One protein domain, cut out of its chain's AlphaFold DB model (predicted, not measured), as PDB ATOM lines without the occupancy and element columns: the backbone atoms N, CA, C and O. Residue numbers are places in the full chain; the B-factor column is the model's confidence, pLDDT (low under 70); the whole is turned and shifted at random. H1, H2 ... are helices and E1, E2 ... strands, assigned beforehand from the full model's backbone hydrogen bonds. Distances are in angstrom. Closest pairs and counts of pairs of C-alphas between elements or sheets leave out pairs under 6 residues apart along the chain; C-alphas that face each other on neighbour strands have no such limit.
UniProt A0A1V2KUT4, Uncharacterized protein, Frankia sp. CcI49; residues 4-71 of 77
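Overview. This is residues 4 to 71 of the 77 residues of an uncharacterized protein of Frankia sp. CcI49 (UniProt A0A1V2KUT4). Helix H1 sticks out from a small two-layer head, a three-stranded sheet with H2 over one face. The 68 printed residues are mixed in class; the antiparallel sheet runs E2, E1, E3. The whole is extended: radius of gyration of the C-alphas 20.5 A, spans 69 by 21 by 10 A.

Along the chain. Find C-alpha 4 at (-7.803, 59.729, 50.792); H1 runs 26.4 A to residue 21. E1 is residues 28 to 34, E2 40 to 47, H2 50 to 59, E3 65 to 70, ending at (0.650, 18.628, 35.106).

Arrangement. E1 forms a hairpin with E2 and neighbours E3: N 31 to O 44 and N 30 to O 68 are 2.8 A. H2 is on the sheet, over E1, closest C-alphas Val 29 and Glu 50, 5.9 A apart. E2, H2, E3 form a split strand-helix-strand unit, E1 between its strands, crossover right-handed. H2 has every O i to N i+4 pair within hydrogen-bond range, H1 13 of 14.

Size, cuts and confidence. The printed part has no cut; pLDDT is under 70 in residues 4 to 26 and 71.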
ATOM      1  N   GLY A   4      -7.053  60.996  50.814       44.97
ATOM      2  CA  GLY A   4      -7.803  59.729  50.792       44.97
ATOM      3  C   GLY A   4      -7.997  59.119  49.396       44.97
ATOM      4  O   GLY A   4      -7.834  57.916  49.216       44.97
ATOM      5  N   ALA A   5      -8.291  59.941  48.381       51.09
ATOM      6  CA  ALA A   5      -8.621  59.451  47.036       51.09
ATOM      7  C   ALA A   5      -7.410  58.853  46.289       51.09
ATOM      8  O   ALA A   5      -7.544  57.873  45.558       51.09
ATOM      9  N   TYR A   6      -6.211  59.399  46.518       51.94
ATOM     10  CA  TYR A   6      -4.981  58.950  45.854       51.94
ATOM     11  C   TYR A   6      -4.504  57.578  46.358       51.94
ATOM     12  O   TYR A   6      -3.934  56.788  45.603       51.94
ATOM     13  N   GLN A   7      -4.774  57.256  47.628       52.84
ATOM     14  CA  GLN A   7      -4.399  55.963  48.203       52.84
ATOM     15  C   GLN A   7      -5.286  54.816  47.704       52.84
ATOM     16  O   GLN A   7      -4.786  53.708  47.516       52.84
ATOM     17  N   LEU A   8      -6.564  55.081  47.406       52.88
ATOM     18  CA  LEU A   8      -7.485  54.066  46.888       52.88
ATOM     19  C   LEU A   8      -7.126  53.643  45.453       52.88
ATOM     20  O   LEU A   8      -7.070  52.450  45.157       52.88
ATOM     21  N   ALA A   9      -6.787  54.603  44.585       53.44
ATOM     22  CA  ALA A   9      -6.364  54.323  43.209       53.44
ATOM     23  C   ALA A   9      -5.034  53.543  43.154       53.44
ATOM     24  O   ALA A   9      -4.889  52.591  42.386       53.44
ATOM     25  N   GLY A  10      -4.078  53.884  44.027       49.47
ATOM     26  CA  GLY A  10      -2.807  53.161  44.145       49.47
ATOM     27  C   GLY A  10      -2.939  51.750  44.735       49.47
ATOM     28  O   GLY A  10      -2.101  50.887  44.459       49.47
ATOM     29  N   ALA A  11      -3.972  51.496  45.544       53.47
ATOM     30  CA  ALA A  11      -4.301  50.164  46.048       53.47
ATOM     31  C   ALA A  11      -4.994  49.308  44.973       53.47
ATOM     32  O   ALA A  11      -4.613  48.154  44.780       53.47
ATOM     33  N   GLN A  12      -5.930  49.886  44.211       52.12
ATOM     34  CA  GLN A  12      -6.591  49.203  43.093       52.12
ATOM     35  C   GLN A  12      -5.602  48.834  41.982       52.12
ATOM     36  O   GLN A  12      -5.555  47.676  41.581       52.12
ATOM     37  N   GLY A  13      -4.727  49.757  41.562       50.69
ATOM     38  CA  GLY A  13      -3.714  49.470  40.537       50.69
ATOM     39  C   GLY A  13      -2.737  48.355  40.937       50.69
ATOM     40  O   GLY A  13      -2.331  47.547  40.100       50.69
ATOM     41  N   ARG A  14      -2.406  48.245  42.231       52.31
ATOM     42  CA  ARG A  14      -1.582  47.145  42.759       52.31
ATOM     43  C   ARG A  14      -2.341  45.824  42.843       52.31
ATOM     44  O   ARG A  14      -1.745  44.794  42.543       52.31
ATOM     45  N   ALA A  15      -3.632  45.840  43.177       50.84
ATOM     46  CA  ALA A  15      -4.474  44.646  43.145       50.84
ATOM     47  C   ALA A  15      -4.632  44.105  41.713       50.84
ATOM     48  O   ALA A  15      -4.462  42.909  41.494       50.84
ATOM     49  N   THR A  16      -4.838  44.972  40.716       52.69
ATOM     50  CA  THR A  16      -4.911  44.572  39.300       52.69
ATOM     51  C   THR A  16      -3.569  44.050  38.785       52.69
ATOM     52  O   THR A  16      -3.533  43.035  38.096       52.69
ATOM     53  N   ALA A  17      -2.447  44.674  39.164       52.62
ATOM     54  CA  ALA A  17      -1.114  44.180  38.814       52.62
ATOM     55  C   ALA A  17      -0.775  42.849  39.511       52.62
ATOM     56  O   ALA A  17      -0.136  41.989  38.909       52.62
ATOM     57  N   ALA A  18      -1.219  42.649  40.756       52.62
ATOM     58  CA  ALA A  18      -1.101  41.374  41.457       52.62
ATOM     59  C   ALA A  18      -1.987  40.294  40.817       52.62
ATOM     60  O   ALA A  18      -1.521  39.174  40.649       52.62
ATOM     61  N   MET A  19      -3.206  40.621  40.371       52.00
ATOM     62  CA  MET A  19      -4.080  39.689  39.642       52.00
ATOM     63  C   MET A  19      -3.566  39.362  38.233       52.00
ATOM     64  O   MET A  19      -3.636  38.212  37.818       52.00
ATOM     65  N   ALA A  20      -2.967  40.323  37.524       52.34
ATOM     66  CA  ALA A  20      -2.296  40.073  36.246       52.34
ATOM     67  C   ALA A  20      -1.052  39.174  36.400       52.34
ATOM     68  O   ALA A  20      -0.714  38.421  35.488       52.34
ATOM     69  N   ARG A  21      -0.385  39.227  37.563       52.97
ATOM     70  CA  ARG A  21       0.712  38.316  37.947       52.97
ATOM     71  C   ARG A  21       0.202  36.966  38.460       52.97
ATOM     72  O   ARG A  21       0.867  35.961  38.250       52.97
ATOM     73  N   HIS A  22      -0.990  36.930  39.052       48.00
ATOM     74  CA  HIS A  22      -1.778  35.726  39.332       48.00
ATOM     75  C   HIS A  22      -2.533  35.257  38.085       48.00
ATOM     76  O   HIS A  22      -3.696  34.856  38.151       48.00
ATOM     77  N   ARG A  23      -1.864  35.266  36.928       52.00
ATOM     78  CA  ARG A  23      -2.345  34.449  35.825       52.00
ATOM     79  C   ARG A  23      -2.328  33.008  36.348       52.00
ATOM     80  O   ARG A  23      -1.262  32.586  36.809       52.00
ATOM     81  N   PRO A  24      -3.460  32.277  36.358       55.81
ATOM     82  CA  PRO A  24      -3.422  30.855  36.667       55.81
ATOM     83  C   PRO A  24      -2.338  30.248  35.779       55.81
ATOM     84  O   PRO A  24      -2.277  30.560  34.584       55.81
ATOM     85  N   ALA A  25      -1.408  29.507  36.391       59.53
ATOM     86  CA  ALA A  25      -0.380  28.819  35.626       59.53
ATOM     87  C   ALA A  25      -1.105  28.043  34.517       59.53
ATOM     88  O   ALA A  25      -2.127  27.424  34.826       59.53
ATOM     89  N   PRO A  26      -0.668  28.148  33.248       65.00
ATOM     90  CA  PRO A  26      -1.347  27.451  32.167       65.00
ATOM     91  C   PRO A  26      -1.477  25.980  32.563       65.00
ATOM     92  O   PRO A  26      -0.509  25.394  33.052       65.00
ATOM     93  N   GLU A  27      -2.680  25.425  32.434       71.62
ATOM     94  CA  GLU A  27      -2.910  24.010  32.698       71.62
ATOM     95  C   GLU A  27      -2.060  23.218  31.709       71.62
ATOM     96  O   GLU A  27      -2.273  23.270  30.498       71.62
ATOM     97  N   LEU A  28      -1.034  22.547  32.223       84.38
ATOM     98  CA  LEU A  28      -0.153  21.723  31.414       84.38
ATOM     99  C   LEU A  28      -0.562  20.271  31.556       84.38
ATOM    100  O   LEU A  28      -1.220  19.860  32.512       84.38
ATOM    101  N   VAL A  29      -0.138  19.478  30.586       86.75
ATOM    102  CA  VAL A  29      -0.428  18.052  30.528       86.75
ATOM    103  C   VAL A  29       0.886  17.285  30.529       86.75
ATOM    104  O   VAL A  29       1.846  17.658  29.859       86.75
ATOM    105  N   GLY A  30       0.950  16.223  31.316       89.94
ATOM    106  CA  GLY A  30       1.968  15.188  31.226       89.94
ATOM    107  C   GLY A  30       1.403  13.957  30.528       89.94
ATOM    108  O   GLY A  30       0.196  13.722  30.533       89.94
ATOM    109  N   LEU A  31       2.277  13.155  29.942       91.88
ATOM    110  CA  LEU A  31       1.941  11.871  29.346       91.88
ATOM    111  C   LEU A  31       2.783  10.790  30.017       91.88
ATOM    112  O   LEU A  31       4.011  10.827  29.963       91.88
ATOM    113  N   LEU A  32       2.122   9.846  30.677       93.12
ATOM    114  CA  LEU A  32       2.735   8.662  31.256       93.12
ATOM    115  C   LEU A  32       2.653   7.517  30.246       93.12
ATOM    116  O   LEU A  32       1.566   7.046  29.934       93.12
ATOM    117  N   VAL A  33       3.798   7.074  29.748       93.19
ATOM    118  CA  VAL A  33       3.938   5.890  28.901       93.19
ATOM    119  C   VAL A  33       3.882   4.645  29.778       93.19
ATOM    120  O   VAL A  33       4.486   4.612  30.857       93.19
ATOM    121  N   LEU A  34       3.164   3.635  29.301       94.00
ATOM    122  CA  LEU A  34       3.006   2.349  29.966       94.00
ATOM    123  C   LEU A  34       3.736   1.251  29.174       94.00
ATOM    124  O   LEU A  34       3.893   1.367  27.957       94.00
ATOM    125  N   ASP A  35       4.229   0.222  29.859       92.12
ATOM    126  CA  ASP A  35       4.760  -0.997  29.229       92.12
ATOM    127  C   ASP A  35       3.635  -1.953  28.779       92.12
ATOM    128  O   ASP A  35       2.457  -1.634  28.905       92.12
ATOM    129  N   ALA A  36       3.972  -3.119  28.221       90.44
ATOM    130  CA  ALA A  36       2.969  -4.064  27.715       90.44
ATOM    131  C   ALA A  36       2.066  -4.639  28.826       90.44
ATOM    132  O   ALA A  36       0.928  -5.030  28.565       90.44
ATOM    133  N   GLU A  37       2.558  -4.647  30.060       93.38
ATOM    134  CA  GLU A  37       1.877  -5.096  31.269       93.38
ATOM    135  C   GLU A  37       1.048  -3.978  31.928       93.38
ATOM    136  O   GLU A  37       0.334  -4.223  32.902       93.38
ATOM    137  N   GLY A  38       1.102  -2.756  31.389       88.75
ATOM    138  CA  GLY A  38       0.378  -1.590  31.887       88.75
ATOM    139  C   GLY A  38       1.079  -0.847  33.027       88.75
ATOM    140  O   GLY A  38       0.463   0.026  33.642       88.75
ATOM    141  N   ASN A  39       2.348  -1.145  33.317       92.62
ATOM    142  CA  ASN A  39       3.111  -0.450  34.350       92.62
ATOM    143  C   ASN A  39       3.716   0.865  33.831       92.62
ATOM    144  O   ASN A  39       4.107   0.964  32.666       92.62
ATOM    145  N   PRO A  40       3.860   1.881  34.702       89.56
ATOM    146  CA  PRO A  40       4.549   3.132  34.391       89.56
ATOM    147  C   PRO A  40       5.995   2.904  33.926       89.56
ATOM    148  O   PRO A  40       6.836   2.477  34.714       89.56
ATOM    149  N   SER A  41       6.314   3.255  32.679       92.19
ATOM    150  CA  SER A  41       7.680   3.140  32.145       92.19
ATOM    151  C   SER A  41       8.387   4.491  32.040       92.19
ATOM    152  O   SER A  41       9.581   4.600  32.323       92.19
ATOM    153  N   ARG A  42       7.663   5.551  31.650       89.94
ATOM    154  CA  ARG A  42       8.247   6.882  31.427       89.94
ATOM    155  C   ARG A  42       7.211   7.991  31.533       89.94
ATOM    156  O   ARG A  42       6.134   7.883  30.968       89.94
ATOM    157  N   ILE A  43       7.571   9.109  32.162       88.69
ATOM    158  CA  ILE A  43       6.770  10.342  32.142       88.69
ATOM    159  C   ILE A  43       7.389  11.329  31.148       88.69
ATOM    160  O   ILE A  43       8.600  11.554  31.159       88.69
ATOM    161  N   VAL A  44       6.553  11.930  30.305       89.00
ATOM    162  CA  VAL A  44       6.923  12.967  29.340       89.00
ATOM    163  C   VAL A  44       6.085  14.211  29.618       89.00
ATOM    164  O   VAL A  44       4.858  14.178  29.563       89.00
ATOM    165  N   SER A  45       6.739  15.310  29.977       84.69
ATOM    166  CA  SER A  45       6.111  16.592  30.304       84.69
ATOM    167  C   SER A  45       7.124  17.734  30.109       84.69
ATOM    168  O   SER A  45       8.330  17.468  30.094       84.69
ATOM    169  N   PRO A  46       6.683  19.000  29.979       88.94
ATOM    170  CA  PRO A  46       5.296  19.472  29.909       88.94
ATOM    171  C   PRO A  46       4.756  19.590  28.471       88.94
ATOM    172  O   PRO A  46       5.461  20.027  27.565       88.94
ATOM    173  N   PHE A  47       3.468  19.291  28.281       88.00
ATOM    174  CA  PHE A  47       2.707  19.599  27.067       88.00
ATOM    175  C   PHE A  47       1.744  20.762  27.304       88.00
ATOM    176  O   PHE A  47       1.128  20.864  28.362       88.00
ATOM    177  N   ALA A  48       1.577  21.607  26.282       85.31
ATOM    178  CA  ALA A  48       0.689  22.772  26.325       85.31
ATOM    179  C   ALA A  48      -0.812  22.418  26.338       85.31
ATOM    180  O   ALA A  48      -1.635  23.269  26.653       85.31
ATOM    181  N   SER A  49      -1.176  21.198  25.935       86.94
ATOM    182  CA  SER A  49      -2.547  20.678  25.962       86.94
ATOM    183  C   SER A  49      -2.553  19.159  25.784       86.94
ATOM    184  O   SER A  49      -1.564  18.572  25.332       86.94
ATOM    185  N   GLU A  50      -3.692  18.522  26.065       89.62
ATOM    186  CA  GLU A  50      -3.885  17.091  25.800       89.62
ATOM    187  C   GLU A  50      -3.725  16.746  24.318       89.62
ATOM    188  O   GLU A  50      -3.144  15.717  23.980       89.62
ATOM    189  N   THR A  51      -4.218  17.601  23.419       92.56
ATOM    190  CA  THR A  51      -4.142  17.374  21.972       92.56
ATOM    191  C   THR A  51      -2.696  17.261  21.505       92.56
ATOM    192  O   THR A  51      -2.367  16.336  20.765       92.56
ATOM    193  N   VAL A  52      -1.821  18.151  21.983       91.81
ATOM    194  CA  VAL A  52      -0.389  18.120  21.646       91.81
ATOM    195  C   VAL A  52       0.272  16.859  22.207       91.81
ATOM    196  O   VAL A  52       1.047  16.216  21.504       91.81
ATOM    197  N   ALA A  53      -0.076  16.454  23.433       92.38
ATOM    198  CA  ALA A  53       0.435  15.221  24.032       92.38
ATOM    199  C   ALA A  53       0.040  13.972  23.216       92.38
ATOM    200  O   ALA A  53       0.877  13.112  22.945       92.38
ATOM    201  N   ARG A  54      -1.218  13.895  22.754       93.44
ATOM    202  CA  ARG A  54      -1.711  12.792  21.904       93.44
ATOM    203  C   ARG A  54      -1.054  12.781  20.525       93.44
ATOM    204  O   ARG A  54      -0.704  11.713  20.032       93.44
ATOM    205  N   GLN A  55      -0.873  13.949  19.908       95.06
ATOM    206  CA  GLN A  55      -0.184  14.071  18.618       95.06
ATOM    207  C   GLN A  55       1.270  13.608  18.715       95.06
ATOM    208  O   GLN A  55       1.740  12.883  17.841       95.06
ATOM    209  N   TRP A  56       1.958  13.974  19.797       94.81
ATOM    210  CA  TRP A  56       3.309  13.498  20.067       94.81
ATOM    211  C   TRP A  56       3.348  11.973  20.244       94.81
ATOM    212  O   TRP A  56       4.139  11.309  19.581       94.81
ATOM    213  N   ALA A  57       2.445  11.396  21.045       94.69
ATOM    214  CA  ALA A  57       2.373   9.942  21.216       94.69
ATOM    215  C   ALA A  57       2.126   9.208  19.889       94.69
ATOM    216  O   ALA A  57       2.753   8.186  19.625       94.69
ATOM    217  N   ALA A  58       1.265   9.755  19.025       95.50
ATOM    218  CA  ALA A  58       1.030   9.208  17.692       95.50
ATOM    219  C   ALA A  58       2.288   9.268  16.806       95.50
ATOM    220  O   ALA A  58       2.596   8.290  16.123       95.50
ATOM    221  N   ALA A  59       3.034  10.378  16.840       96.00
ATOM    222  CA  ALA A  59       4.284  10.532  16.094       96.00
ATOM    223  C   ALA A  59       5.364   9.535  16.554       96.00
ATOM    224  O   ALA A  59       6.046   8.939  15.723       96.00
ATOM    225  N   GLU A  60       5.450   9.288  17.862       93.88
ATOM    226  CA  GLU A  60       6.376   8.326  18.477       93.88
ATOM    227  C   GLU A  60       5.870   6.873  18.438       93.88
ATOM    228  O   GLU A  60       6.531   5.967  18.943       93.88
ATOM    229  N   ARG A  61       4.693   6.628  17.841       94.69
ATOM    230  CA  ARG A  61       4.027   5.313  17.788       94.69
ATOM    231  C   ARG A  61       3.791   4.686  19.170       94.69
ATOM    232  O   ARG A  61       3.777   3.465  19.312       94.69
ATOM    233  N   ILE A  62       3.570   5.517  20.184       92.88
ATOM    234  CA  ILE A  62       3.233   5.089  21.542       92.88
ATOM    235  C   ILE A  62       1.727   4.835  21.607       92.88
ATOM    236  O   ILE A  62       0.918   5.749  21.450       92.88
ATOM    237  N   THR A  63       1.348   3.582  21.850       91.06
ATOM    238  CA  THR A  63      -0.055   3.142  21.866       91.06
ATOM    239  C   THR A  63      -0.629   2.995  23.271       91.06
ATOM    240  O   THR A  63      -1.836   3.155  23.438       91.06
ATOM    241  N   LEU A  64       0.213   2.739  24.278       94.31
ATOM    242  CA  LEU A  64      -0.205   2.592  25.670       94.31
ATOM    243  C   LEU A  64       0.323   3.753  26.518       94.31
ATOM    244  O   LEU A  64       1.512   3.844  26.828       94.31
ATOM    245  N   TYR A  65      -0.571   4.677  26.855       93.88
ATOM    246  CA  TYR A  65      -0.246   5.843  27.664       93.88
ATOM    247  C   TYR A  65      -1.469   6.387  28.408       93.88
ATOM    248  O   TYR A  65      -2.610   6.201  27.988       93.88
ATOM    249  N   THR A  66      -1.204   7.138  29.473       92.75
ATOM    250  CA  THR A  66      -2.190   7.876  30.270       92.75
ATOM    251  C   THR A  66      -1.817   9.354  30.298       92.75
ATOM    252  O   THR A  66      -0.652   9.702  30.477       92.75
ATOM    253  N   LEU A  67      -2.795  10.246  30.135       90.94
ATOM    254  CA  LEU A  67      -2.583  11.684  30.308       90.94
ATOM    255  C   LEU A  67      -2.777  12.072  31.770       90.94
ATOM    256  O   LEU A  67      -3.701  11.600  32.430       90.94
ATOM    257  N   LEU A  68      -1.902  12.938  32.264       86.12
ATOM    258  CA  LEU A  68      -1.912  13.421  33.636       86.12
ATOM    259  C   LEU A  68      -2.006  14.947  33.632       86.12
ATOM    260  O   LEU A  68      -1.256  15.588  32.889       86.12
ATOM    261  N   PRO A  69      -2.856  15.561  34.469       79.81
ATOM    262  CA  PRO A  69      -2.786  16.997  34.684       79.81
ATOM    263  C   PRO A  69      -1.424  17.330  35.307       79.81
ATOM    264  O   PRO A  69      -1.079  16.846  36.385       79.81
ATOM    265  N   ALA A  70      -0.629  18.142  34.618       70.06
ATOM    266  CA  ALA A  70       0.650  18.628  35.106       70.06
ATOM    267  C   ALA A  70       0.448  20.039  35.658       70.06
ATOM    268  O   ALA A  70       0.432  21.028  34.929       70.06
ATOM    269  N   GLN A  71       0.309  20.147  36.976       63.12
ATOM    270  CA  GLN A  71       0.429  21.447  37.620       63.12
ATOM    271  C   GLN A  71       1.917  21.772  37.746       63.12
ATOM    272  O   GLN A  71       2.649  21.076  38.453       63.12
TER     273      GLN A  71